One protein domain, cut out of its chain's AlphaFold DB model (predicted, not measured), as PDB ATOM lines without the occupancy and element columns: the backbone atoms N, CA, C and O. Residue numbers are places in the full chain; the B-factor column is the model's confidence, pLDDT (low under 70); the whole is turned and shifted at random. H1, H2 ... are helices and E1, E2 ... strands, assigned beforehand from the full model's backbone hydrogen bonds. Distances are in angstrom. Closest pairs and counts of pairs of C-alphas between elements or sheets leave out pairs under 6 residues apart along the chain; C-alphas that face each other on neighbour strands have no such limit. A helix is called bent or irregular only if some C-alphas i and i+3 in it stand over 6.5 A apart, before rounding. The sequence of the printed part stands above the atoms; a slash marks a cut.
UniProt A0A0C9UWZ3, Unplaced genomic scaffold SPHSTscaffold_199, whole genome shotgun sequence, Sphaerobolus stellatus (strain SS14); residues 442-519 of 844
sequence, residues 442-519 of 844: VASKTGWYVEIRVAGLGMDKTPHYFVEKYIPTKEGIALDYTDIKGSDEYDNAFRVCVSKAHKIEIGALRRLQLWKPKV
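What this domain is: This is residues 442 to 519 of the 844 residues of an uncharacterized protein of Sphaerobolus stellatus (strain SS14) (UniProt A0A0C9UWZ3). A long, narrow hairpin of two antiparallel strands, E1 and E2, has one longer helix, H2, packed over it with residues 491 to 502, while the short helix H1 sits by the end of the hairpin where E1 begins and E2 ends. The link from E2 to H2 runs on past that same end, turns back near Glu 475 and sticks out with residues 483 to 486 before H2 begins; after H2 the last stretch folds back to E2, pairing briefly with it at residues 510 to 511. The printed part has 78 residues with two named helices and two named strands, in the order H1, E1, E2, H2. The class is mixed, helices and strands, with 37 residues in named elements, under half of those printed. The whole is loose, with a radius of gyration of the C-alphas of 14.6 A, and elongated, spanning 45 by 27 by 23 A.

Where its parts are: Start with the sheet: find C-alpha 450 at (10.193, 69.945, 16.763), where strand E1, residues 450 to 457, begins; it runs 23.6 A to C-alpha 457 at (-3.978, 86.762, 8.161). Strand E2, residues 463 to 470, comes back over 23.5 A. Helix H2, residues 487 to 502, is the longest helix at 16 residues; look for C-alpha 487 at (16.518, 80.787, 20.078) and go 23.2 A to C-alpha 502 at (2.456, 92.551, 5.904). Before the strands, at the first printed residues, is helix H1, residues 442 to 446, only 5 residues. Neither helix is bent or irregular.

How they stand to each other: Look first at E1 and E2, a hairpin of antiparallel neighbour strands, with 172 degrees between their N-to-C directions. Their C-alphas 455 and 465 face each other at 4.2 A, and C-alphas 450 and 470 at 5.1 A. Two backbone pairs within hydrogen-bond range are N 454 and O 466, 2.9 A apart, and N 464 and O 456, 2.8 A apart. Now go out to H2: between E2 and H2, 6 pairs of C-alphas are within 8 A, and the closest C-alphas are those of Pro 463 and His 502, 6.9 A apart. Between E1 and H2 there is 1 such pair, the C-alphas of Ala 455 and Val 498, 7.0 A apart. For H1, the closest C-alphas to E1 are those of Ala 443 and Val 450, 6.1 A apart, and to E2 those of Ala 443 and Tyr 470, 6.6 A apart. H1 and H2 are apart. Outside the named strands, look for residues 464 to 465 of E2, paired parallel with residues 510 to 511, and for residues 473 to 474, paired antiparallel with residues 477 to 478. In H1 and H2 every O i to N i+4 pair is within hydrogen-bond range.

The domain as a whole: The two C-alphas farthest apart are those of Glu 475 and Lys 503, 45.6 A. The printed residues run from 442 to 519 without a gap, and the first and last printed C-alphas are 22.2 A apart. The links H1 to E1 and E1 to E2 are tight, and the link E2 to H2, with 16 residues, is long. Residues 483 to 490, of which 487 to 490 belong to H2, stand free. Residues 503 to 519, after H2, hold no named element. In the B-factor column you will find a mean pLDDT of 88.7 over the printed part of this model; residue 519 is under 70.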
ATOM      1  N   VAL A 442       5.014  63.965  16.648       88.69
ATOM      2  CA  VAL A 442       6.340  63.818  16.037       88.69
ATOM      3  C   VAL A 442       7.393  63.659  17.132       88.69
ATOM      4  O   VAL A 442       8.056  62.625  17.161       88.69
ATOM      5  N   ALA A 443       7.483  64.598  18.081       89.25
ATOM      6  CA  ALA A 443       8.506  64.586  19.130       89.25
ATOM      7  C   ALA A 443       8.475  63.303  19.983       89.25
ATOM      8  O   ALA A 443       9.525  62.737  20.279       89.25
ATOM      9  N   SER A 444       7.285  62.782  20.315       83.25
ATOM     10  CA  SER A 444       7.145  61.519  21.064       83.25
ATOM     11  C   SER A 444       7.458  60.254  20.254       83.25
ATOM     12  O   SER A 444       7.769  59.226  20.851       83.25
ATOM     13  N   LYS A 445       7.387  60.294  18.915       86.50
ATOM     14  CA  LYS A 445       7.677  59.133  18.050       86.50
ATOM     15  C   LYS A 445       9.111  59.081  17.547       86.50
ATOM     16  O   LYS A 445       9.635  57.989  17.367       86.50
ATOM     17  N   THR A 446       9.721  60.230  17.270       88.50
ATOM     18  CA  THR A 446      11.092  60.305  16.748       88.50
ATOM     19  C   THR A 446      12.121  60.604  17.836       88.50
ATOM     20  O   THR A 446      13.310  60.387  17.619       88.50
ATOM     21  N   GLY A 447      11.694  61.127  18.992       87.62
ATOM     22  CA  GLY A 447      12.595  61.703  19.990       87.62
ATOM     23  C   GLY A 447      13.260  63.004  19.525       87.62
ATOM     24  O   GLY A 447      14.222  63.444  20.145       87.62
ATOM     25  N   TRP A 448      12.793  63.609  18.425       89.88
ATOM     26  CA  TRP A 448      13.375  64.834  17.873       89.88
ATOM     27  C   TRP A 448      12.758  66.077  18.499       89.88
ATOM     28  O   TRP A 448      11.563  66.120  18.793       89.88
ATOM     29  N   TYR A 449      13.562  67.130  18.604       89.06
ATOM     30  CA  TYR A 449      13.046  68.472  18.812       89.06
ATOM     31  C   TYR A 449      12.284  68.936  17.577       89.06
ATOM     32  O   TYR A 449      12.764  68.828  16.448       89.06
ATOM     33  N   VAL A 450      11.078  69.442  17.810       91.62
ATOM     34  CA  VAL A 450      10.193  69.945  16.763       91.62
ATOM     35  C   VAL A 450       9.857  71.384  17.093       91.62
ATOM     36  O   VAL A 450       9.565  71.723  18.237       91.62
ATOM     37  N   GLU A 451       9.829  72.237  16.082       92.50
ATOM     38  CA  GLU A 451       9.284  73.579  16.205       92.50
ATOM     39  C   GLU A 451       8.282  73.825  15.083       92.50
ATOM     40  O   GLU A 451       8.531  73.491  13.925       92.50
ATOM     41  N   ILE A 452       7.139  74.422  15.425       93.94
ATOM     42  CA  ILE A 452       6.111  74.782  14.450       93.94
ATOM     43  C   ILE A 452       5.962  76.302  14.435       93.94
ATOM     44  O   ILE A 452       5.378  76.895  15.344       93.94
ATOM     45  N   ARG A 453       6.495  76.919  13.372       94.31
ATOM     46  CA  ARG A 453       6.393  78.351  13.057       94.31
ATOM     47  C   ARG A 453       5.382  78.552  11.934       94.31
ATOM     48  O   ARG A 453       5.575  78.035  10.838       94.31
ATOM     49  N   VAL A 454       4.312  79.302  12.185       94.56
ATOM     50  CA  VAL A 454       3.253  79.572  11.195       94.56
ATOM     51  C   VAL A 454       2.820  81.030  11.290       94.56
ATOM     52  O   VAL A 454       2.726  81.581  12.383       94.56
ATOM     53  N   ALA A 455       2.540  81.667  10.155       96.06
ATOM     54  CA  ALA A 455       1.992  83.018  10.101       96.06
ATOM     55  C   ALA A 455       1.001  83.173   8.942       96.06
ATOM     56  O   ALA A 455       1.056  82.432   7.962       96.06
ATOM     57  N   GLY A 456       0.085  84.132   9.063       94.12
ATOM     58  CA  GLY A 456      -0.945  84.415   8.066       94.12
ATOM     59  C   GLY A 456      -1.911  85.499   8.540       94.12
ATOM     60  O   GLY A 456      -1.721  86.085   9.602       94.12
ATOM     61  N   LEU A 457      -2.962  85.778   7.771       92.94
ATOM     62  CA  LEU A 457      -3.978  86.762   8.161       92.94
ATOM     63  C   LEU A 457      -5.077  86.121   9.021       92.94
ATOM     64  O   LEU A 457      -5.620  85.076   8.668       92.94
ATOM     65  N   GLY A 458      -5.423  86.775  10.131       90.00
ATOM     66  CA  GLY A 458      -6.615  86.478  10.921       90.00
ATOM     67  C   GLY A 458      -7.910  86.927  10.230       90.00
ATOM     68  O   GLY A 458      -7.893  87.610   9.205       90.00
ATOM     69  N   MET A 459      -9.056  86.571  10.818       87.31
ATOM     70  CA  MET A 459     -10.387  86.906  10.278       87.31
ATOM     71  C   MET A 459     -10.657  88.418  10.195       87.31
ATOM     72  O   MET A 459     -11.400  88.867   9.325       87.31
ATOM     73  N   ASP A 460     -10.025  89.209  11.061       90.69
ATOM     74  CA  ASP A 460     -10.061  90.677  11.048       90.69
ATOM     75  C   ASP A 460      -8.982  91.306  10.145       90.69
ATOM     76  O   ASP A 460      -8.787  92.520  10.155       90.69
ATOM     77  N   LYS A 461      -8.292  90.482   9.346       90.25
ATOM     78  CA  LYS A 461      -7.152  90.835   8.487       90.25
ATOM     79  C   LYS A 461      -5.913  91.324   9.251       90.25
ATOM     80  O   LYS A 461      -4.969  91.778   8.606       90.25
ATOM     81  N   THR A 462      -5.858  91.196  10.580       93.44
ATOM     82  CA  THR A 462      -4.605  91.419  11.314       93.44
ATOM     83  C   THR A 462      -3.649  90.239  11.083       93.44
ATOM     84  O   THR A 462      -4.087  89.085  11.092       93.44
ATOM     85  N   PRO A 463      -2.348  90.470  10.839       95.25
ATOM     86  CA  PRO A 463      -1.381  89.385  10.734       95.25
ATOM     87  C   PRO A 463      -1.192  88.668  12.077       95.25
ATOM     88  O   PRO A 463      -0.812  89.259  13.092       95.25
ATOM     89  N   HIS A 464      -1.473  87.372  12.058       94.81
ATOM     90  CA  HIS A 464      -1.335  86.439  13.162       94.81
ATOM     91  C   HIS A 464      -0.058  85.602  12.988       94.81
ATOM     92  O   HIS A 464       0.310  85.242  11.867       94.81
ATOM     93  N   TYR A 465       0.587  85.228  14.096       95.25
ATOM     94  CA  TYR A 465       1.695  84.269  14.105       95.25
ATOM     95  C   TYR A 465       1.575  83.258  15.252       95.25
ATOM     96  O   TYR A 465       0.997  83.539  16.299       95.25
ATOM     97  N   PHE A 466       2.135  82.074  15.049       94.50
ATOM     98  CA  PHE A 466       2.208  80.972  15.998       94.50
ATOM     99  C   PHE A 466       3.642  80.435  16.014       94.50
ATOM    100  O   PHE A 466       4.238  80.230  14.956       94.50
ATOM    101  N   VAL A 467       4.179  80.233  17.216       93.56
ATOM    102  CA  VAL A 467       5.471  79.583  17.470       93.56
ATOM    103  C   VAL A 467       5.299  78.749  18.733       93.56
ATOM    104  O   VAL A 467       5.063  79.312  19.807       93.56
ATOM    105  N   GLU A 468       5.401  77.431  18.594       92.75
ATOM    106  CA  GLU A 468       5.422  76.468  19.700       92.75
ATOM    107  C   GLU A 468       6.593  75.495  19.478       92.75
ATOM    108  O   GLU A 468       6.797  74.994  18.367       92.75
ATOM    109  N   LYS A 469       7.388  75.305  20.537       92.19
ATOM    110  CA  LYS A 469       8.643  74.539  20.581       92.19
ATOM    111  C   LYS A 469       8.384  73.278  21.415       92.19
ATOM    112  O   LYS A 469       7.942  73.402  22.558       92.19
ATOM    113  N   TYR A 470       8.613  72.097  20.845       90.38
ATOM    114  CA  TYR A 470       8.283  70.797  21.434       90.38
ATOM    115  C   TYR A 470       9.568  70.085  21.854       90.38
ATOM    116  O   TYR A 470      10.338  69.608  21.018       90.38
ATOM    117  N   ILE A 471       9.784  70.038  23.165       86.56
ATOM    118  CA  ILE A 471      10.922  69.369  23.797       86.56
ATOM    119  C   ILE A 471      10.636  67.859  23.806       86.56
ATOM    120  O   ILE A 471       9.611  67.451  24.362       86.56
ATOM    121  N   PRO A 472      11.485  67.015  23.196       85.06
ATOM    122  CA  PRO A 472      11.316  65.575  23.249       85.06
ATOM    123  C   PRO A 472      11.781  65.051  24.608       85.06
ATOM    124  O   PRO A 472      12.748  65.548  25.186       85.06
ATOM    125  N   THR A 473      11.128  63.997  25.091       75.81
ATOM    126  CA  THR A 473      11.601  63.213  26.236       75.81
ATOM    127  C   THR A 473      11.892  61.799  25.751       75.81
ATOM    128  O   THR A 473      10.964  61.065  25.410       75.81
ATOM    129  N   LYS A 474      13.171  61.416  25.700       75.81
ATOM    130  CA  LYS A 474      13.627  60.074  25.300       75.81
ATOM    131  C   LYS A 474      14.507  59.508  26.412       75.81
ATOM    132  O   LYS A 474      15.377  60.210  26.909       75.81
ATOM    133  N   GLU A 475      14.228  58.279  26.851       77.62
ATOM    134  CA  GLU A 475      14.888  57.648  28.013       77.62
ATOM    135  C   GLU A 475      14.942  58.541  29.282       77.62
ATOM    136  O   GLU A 475      15.875  58.477  30.073       77.62
ATOM    137  N   GLY A 476      13.935  59.401  29.483       75.56
ATOM    138  CA  GLY A 476      13.874  60.354  30.603       75.56
ATOM    139  C   GLY A 476      14.692  61.639  30.412       75.56
ATOM    140  O   GLY A 476      14.462  62.610  31.129       75.56
ATOM    141  N   ILE A 477      15.579  61.697  29.415       75.81
ATOM    142  CA  ILE A 477      16.322  62.907  29.057       75.81
ATOM    143  C   ILE A 477      15.402  63.836  28.257       75.81
ATOM    144  O   ILE A 477      14.872  63.460  27.207       75.81
ATOM    145  N   ALA A 478      15.222  65.059  28.755       79.75
ATOM    146  CA  ALA A 478      14.601  66.153  28.022       79.75
ATOM    147  C   ALA A 478      15.686  66.934  27.267       79.75
ATOM    148  O   ALA A 478      16.569  67.523  27.888       79.75
ATOM    149  N   LEU A 479      15.634  66.937  25.933       73.62
ATOM    150  CA  LEU A 479      16.572  67.714  25.115       73.62
ATOM    151  C   LEU A 479      16.006  69.120  24.890       73.62
ATOM    152  O   LEU A 479      15.349  69.384  23.880       73.62
ATOM    153  N   ASP A 480      16.209  70.012  25.863       78.44
ATOM    154  CA  ASP A 480      15.693  71.380  25.788       78.44
ATOM    155  C   ASP A 480      16.576  72.289  24.916       78.44
ATOM    156  O   ASP A 480      17.428  73.046  25.375       78.44
ATOM    157  N   TYR A 481      16.339  72.239  23.606       75.00
ATOM    158  CA  TYR A 481      16.972  73.145  22.648       75.00
ATOM    159  C   TYR A 481      16.413  74.585  22.694       75.00
ATOM    160  O   TYR A 481      16.756  75.399  21.832       75.00
ATOM    161  N   THR A 482      15.571  74.952  23.675       72.81
ATOM    162  CA  THR A 482      15.268  76.373  23.915       72.81
ATOM    163  C   THR A 482      16.453  77.113  24.547       72.81
ATOM    164  O   THR A 482      16.624  78.292  24.245       72.81
ATOM    165  N   ASP A 483      17.358  76.399  25.233       74.56
ATOM    166  CA  ASP A 483      18.635  76.913  25.762       74.56
ATOM    167  C   ASP A 483      19.697  77.223  24.679       74.56
ATOM    168  O   ASP A 483      20.781  77.735  24.983       74.56
ATOM    169  N   ILE A 484      19.422  76.953  23.392       79.06
ATOM    170  CA  ILE A 484      20.304  77.394  22.301       79.06
ATOM    171  C   ILE A 484      20.380  78.928  22.308       79.06
ATOM    172  O   ILE A 484      19.395  79.618  22.025       79.06
ATOM    173  N   LYS A 485      21.581  79.473  22.534       81.81
ATOM    174  CA  LYS A 485      21.872  80.902  22.342       81.81
ATOM    175  C   LYS A 485      21.459  81.325  20.927       81.81
ATOM    176  O   LYS A 485      21.975  80.790  19.950       81.81
ATOM    177  N   GLY A 486      20.507  82.255  20.839       84.12
ATOM    178  CA  GLY A 486      19.879  82.681  19.585       84.12
ATOM    179  C   GLY A 486      18.459  82.143  19.339       84.12
ATOM    180  O   GLY A 486      17.824  82.556  18.372       84.12
ATOM    181  N   SER A 487      17.901  81.290  20.211       85.12
ATOM    182  CA  SER A 487      16.518  80.787  20.078       85.12
ATOM    183  C   SER A 487      15.477  81.924  20.063       85.12
ATOM    184  O   SER A 487      14.560  81.917  19.238       85.12
ATOM    185  N   ASP A 488      15.656  82.951  20.901       87.12
ATOM    186  CA  ASP A 488      14.810  84.157  20.918       87.12
ATOM    187  C   ASP A 488      15.132  85.141  19.783       87.12
ATOM    188  O   ASP A 488      14.243  85.818  19.261       87.12
ATOM    189  N   GLU A 489      16.392  85.203  19.348       90.62
ATOM    190  CA  GLU A 489      16.812  86.008  18.194       90.62
ATOM    191  C   GLU A 489      16.159  85.478  16.910       90.62
ATOM    192  O   GLU A 489      15.685  86.254  16.082       90.62
ATOM    193  N   TYR A 490      16.043  84.152  16.788       90.69
ATOM    194  CA  TYR A 490      15.359  83.477  15.693       90.69
ATOM    195  C   TYR A 490      13.827  83.636  15.775       90.69
ATOM    196  O   TYR A 490      13.181  83.871  14.749       90.69
ATOM    197  N   ASP A 491      13.210  83.589  16.965       91.88
ATOM    198  CA  ASP A 491      11.795  83.979  17.171       91.88
ATOM    199  C   ASP A 491      11.543  85.428  16.731       91.88
ATOM    200  O   ASP A 491      10.566  85.718  16.031       91.88
ATOM    201  N   ASN A 492      12.443  86.343  17.095       93.94
ATOM    202  CA  ASN A 492      12.351  87.747  16.717       93.94
ATOM    203  C   ASN A 492      12.555  87.949  15.206       93.94
ATOM    204  O   ASN A 492      11.761  88.640  14.577       93.94
ATOM    205  N   ALA A 493      13.544  87.295  14.590       95.62
ATOM    206  CA  ALA A 493      13.788  87.357  13.148       95.62
ATOM    207  C   ALA A 493      12.579  86.865  12.329       95.62
ATOM    208  O   ALA A 493      12.205  87.487  11.330       95.62
ATOM    209  N   PHE A 494      11.904  85.803  12.785       96.19
ATOM    210  CA  PHE A 494      10.646  85.348  12.190       96.19
ATOM    211  C   PHE A 494       9.544  86.414  12.309       96.19
ATOM    212  O   PHE A 494       8.915  86.759  11.307       96.19
ATOM    213  N   ARG A 495       9.358  87.018  13.492       96.88
ATOM    214  CA  ARG A 495       8.397  88.121  13.688       96.88
ATOM    215  C   ARG A 495       8.711  89.332  12.802       96.88
ATOM    216  O   ARG A 495       7.804  89.841  12.151       96.88
ATOM    217  N   VAL A 496       9.975  89.753  12.707       97.12
ATOM    218  CA  VAL A 496      10.442  90.824  11.802       97.12
ATOM    219  C   VAL A 496      10.068  90.510  10.349       97.12
ATOM    220  O   VAL A 496       9.554  91.380   9.645       97.12
ATOM    221  N   CYS A 497      10.270  89.267   9.900       97.06
ATOM    222  CA  CYS A 497       9.922  88.834   8.547       97.06
ATOM    223  C   CYS A 497       8.412  88.961   8.267       97.06
ATOM    224  O   CYS A 497       8.021  89.570   7.269       97.06
ATOM    225  N   VAL A 498       7.561  88.473   9.178       96.56
ATOM    226  CA  VAL A 498       6.092  88.546   9.055       96.56
ATOM    227  C   VAL A 498       5.597  90.000   9.098       96.56
ATOM    228  O   VAL A 498       4.790  90.404   8.259       96.56
ATOM    229  N   SER A 499       6.118  90.815  10.023       97.25
ATOM    230  CA  SER A 499       5.828  92.256  10.122       97.25
ATOM    231  C   SER A 499       6.155  92.983   8.812       97.25
ATOM    232  O   SER A 499       5.299  93.681   8.261       97.25
ATOM    233  N   LYS A 500       7.355  92.754   8.260       97.19
ATOM    234  CA  LYS A 500       7.815  93.351   6.999       97.19
ATOM    235  C   LYS A 500       6.976  92.902   5.800       97.19
ATOM    236  O   LYS A 500       6.629  93.738   4.968       97.19
ATOM    237  N   ALA A 501       6.619  91.618   5.720       96.50
ATOM    238  CA  ALA A 501       5.788  91.074   4.644       96.50
ATOM    239  C   ALA A 501       4.384  91.705   4.610       96.50
ATOM    240  O   ALA A 501       3.871  92.020   3.536       96.50
ATOM    241  N   HIS A 502       3.787  91.950   5.780       96.19
ATOM    242  CA  HIS A 502       2.456  92.551   5.904       96.19
ATOM    243  C   HIS A 502       2.449  94.082   6.074       96.19
ATOM    244  O   HIS A 502       1.371  94.669   6.138       96.19
ATOM    245  N   LYS A 503       3.621  94.735   6.097       96.69
ATOM    246  CA  LYS A 503       3.793  96.192   6.274       96.69
ATOM    247  C   LYS A 503       3.158  96.742   7.563       96.69
ATOM    248  O   LYS A 503       2.591  97.832   7.557       96.69
ATOM    249  N   ILE A 504       3.270  95.995   8.659       96.62
ATOM    250  CA  ILE A 504       2.832  96.417  10.000       96.62
ATOM    251  C   ILE A 504       4.001  96.429  10.983       96.62
ATOM    252  O   ILE A 504       5.019  95.779  10.756       96.62
ATOM    253  N   GLU A 505       3.848  97.121  12.108       97.06
ATOM    254  CA  GLU A 505       4.823  97.089  13.200       97.06
ATOM    255  C   GLU A 505       4.864  95.723  13.906       97.06
ATOM    256  O   GLU A 505       3.861  95.015  14.005       97.06
ATOM    257  N   ILE A 506       6.021  95.368  14.470       96.88
ATOM    258  CA  ILE A 506       6.247  94.090  15.174       96.88
ATOM    259  C   ILE A 506       5.369  93.959  16.438       96.88
ATOM    260  O   ILE A 506       5.059  92.841  16.862       96.88
ATOM    261  N   GLY A 507       4.943  95.086  17.022       95.50
ATOM    262  CA  GLY A 507       3.983  95.139  18.132       95.50
ATOM    263  C   GLY A 507       2.522  94.919  17.718       95.50
ATOM    264  O   GLY A 507       1.720  94.498  18.544       95.50
ATOM    265  N   ALA A 508       2.178  95.132  16.443       96.19
ATOM    266  CA  ALA A 508       0.833  94.892  15.908       96.19
ATOM    267  C   ALA A 508       0.601  93.424  15.483       96.19
ATOM    268  O   ALA A 508      -0.521  93.045  15.145       96.19
ATOM    269  N   LEU A 509       1.646  92.586  15.510       96.06
ATOM    270  CA  LEU A 509       1.551  91.144  15.274       96.06
ATOM    271  C   LEU A 509       0.853  90.444  16.443       96.06
ATOM    272  O   LEU A 509       1.401  90.366  17.545       96.06
ATOM    273  N   ARG A 510      -0.306  89.832  16.193       95.19
ATOM    274  CA  ARG A 510      -0.970  89.007  17.209       95.19
ATOM    275  C   ARG A 510      -0.360  87.613  17.276       95.19
ATOM    276  O   ARG A 510      -0.339  86.891  16.280       95.19
ATOM    277  N   ARG A 511       0.070  87.197  18.469       94.56
ATOM    278  CA  ARG A 511       0.404  85.792  18.733       94.56
ATOM    279  C   ARG A 511      -0.895  85.003  18.911       94.56
ATOM    280  O   ARG A 511      -1.717  85.364  19.748       94.56
ATOM    281  N   LEU A 512      -1.075  83.924  18.154       92.44
ATOM    282  CA  LEU A 512      -2.087  82.913  18.458       92.44
ATOM    283  C   LEU A 512      -1.738  82.259  19.801       92.44
ATOM    284  O   LEU A 512      -0.581  81.909  20.038       92.44
ATOM    285  N   GLN A 513      -2.729  82.103  20.680       88.62
ATOM    286  CA  GLN A 513      -2.521  81.433  21.964       88.62
ATOM    287  C   GLN A 513      -2.088  79.978  21.744       88.62
ATOM    288  O   GLN A 513      -2.606  79.294  20.858       88.62
ATOM    289  N   LEU A 514      -1.129  79.526  22.553       89.25
ATOM    290  CA  LEU A 514      -0.663  78.139  22.569       89.25
ATOM    291  C   LEU A 514      -1.799  77.230  23.054       89.25
ATOM    292  O   LEU A 514      -2.545  77.609  23.959       89.25
ATOM    293  N   TRP A 515      -1.946  76.037  22.469       84.19
ATOM    294  CA  TRP A 515      -3.040  75.133  22.860       84.19
ATOM    295  C   TRP A 515      -2.836  74.560  24.262       84.19
ATOM    296  O   TRP A 515      -3.791  74.424  25.029       84.19
ATOM    297  N   LYS A 516      -1.586  74.252  24.606       79.44
ATOM    298  CA  LYS A 516      -1.170  74.080  25.991       79.44
ATOM    299  C   LYS A 516      -0.859  75.475  26.526       79.44
ATOM    300  O   LYS A 516       0.073  76.098  26.015       79.44
ATOM    301  N   PRO A 517      -1.567  75.983  27.550       73.62
ATOM    302  CA  PRO A 517      -1.053  77.115  28.296       73.62
ATOM    303  C   PRO A 517       0.329  76.714  28.806       73.62
ATOM    304  O   PRO A 517       0.450  75.744  29.559       73.62
ATOM    305  N   LYS A 518       1.376  77.443  28.402       70.69
ATOM    306  CA  LYS A 518       2.593  77.443  29.207       70.69
ATOM    307  C   LYS A 518       2.164  78.020  30.549       70.69
ATOM    308  O   LYS A 518       1.922  79.223  30.640       70.69
ATOM    309  N   VAL A 519       2.034  77.156  31.558       61.81
ATOM    310  CA  VAL A 519       2.167  77.595  32.949       61.81
ATOM    311  C   VAL A 519       3.443  78.432  32.947       61.81
ATOM    312  O   VAL A 519       4.454  77.932  32.434       61.81
TER     313      VAL A 519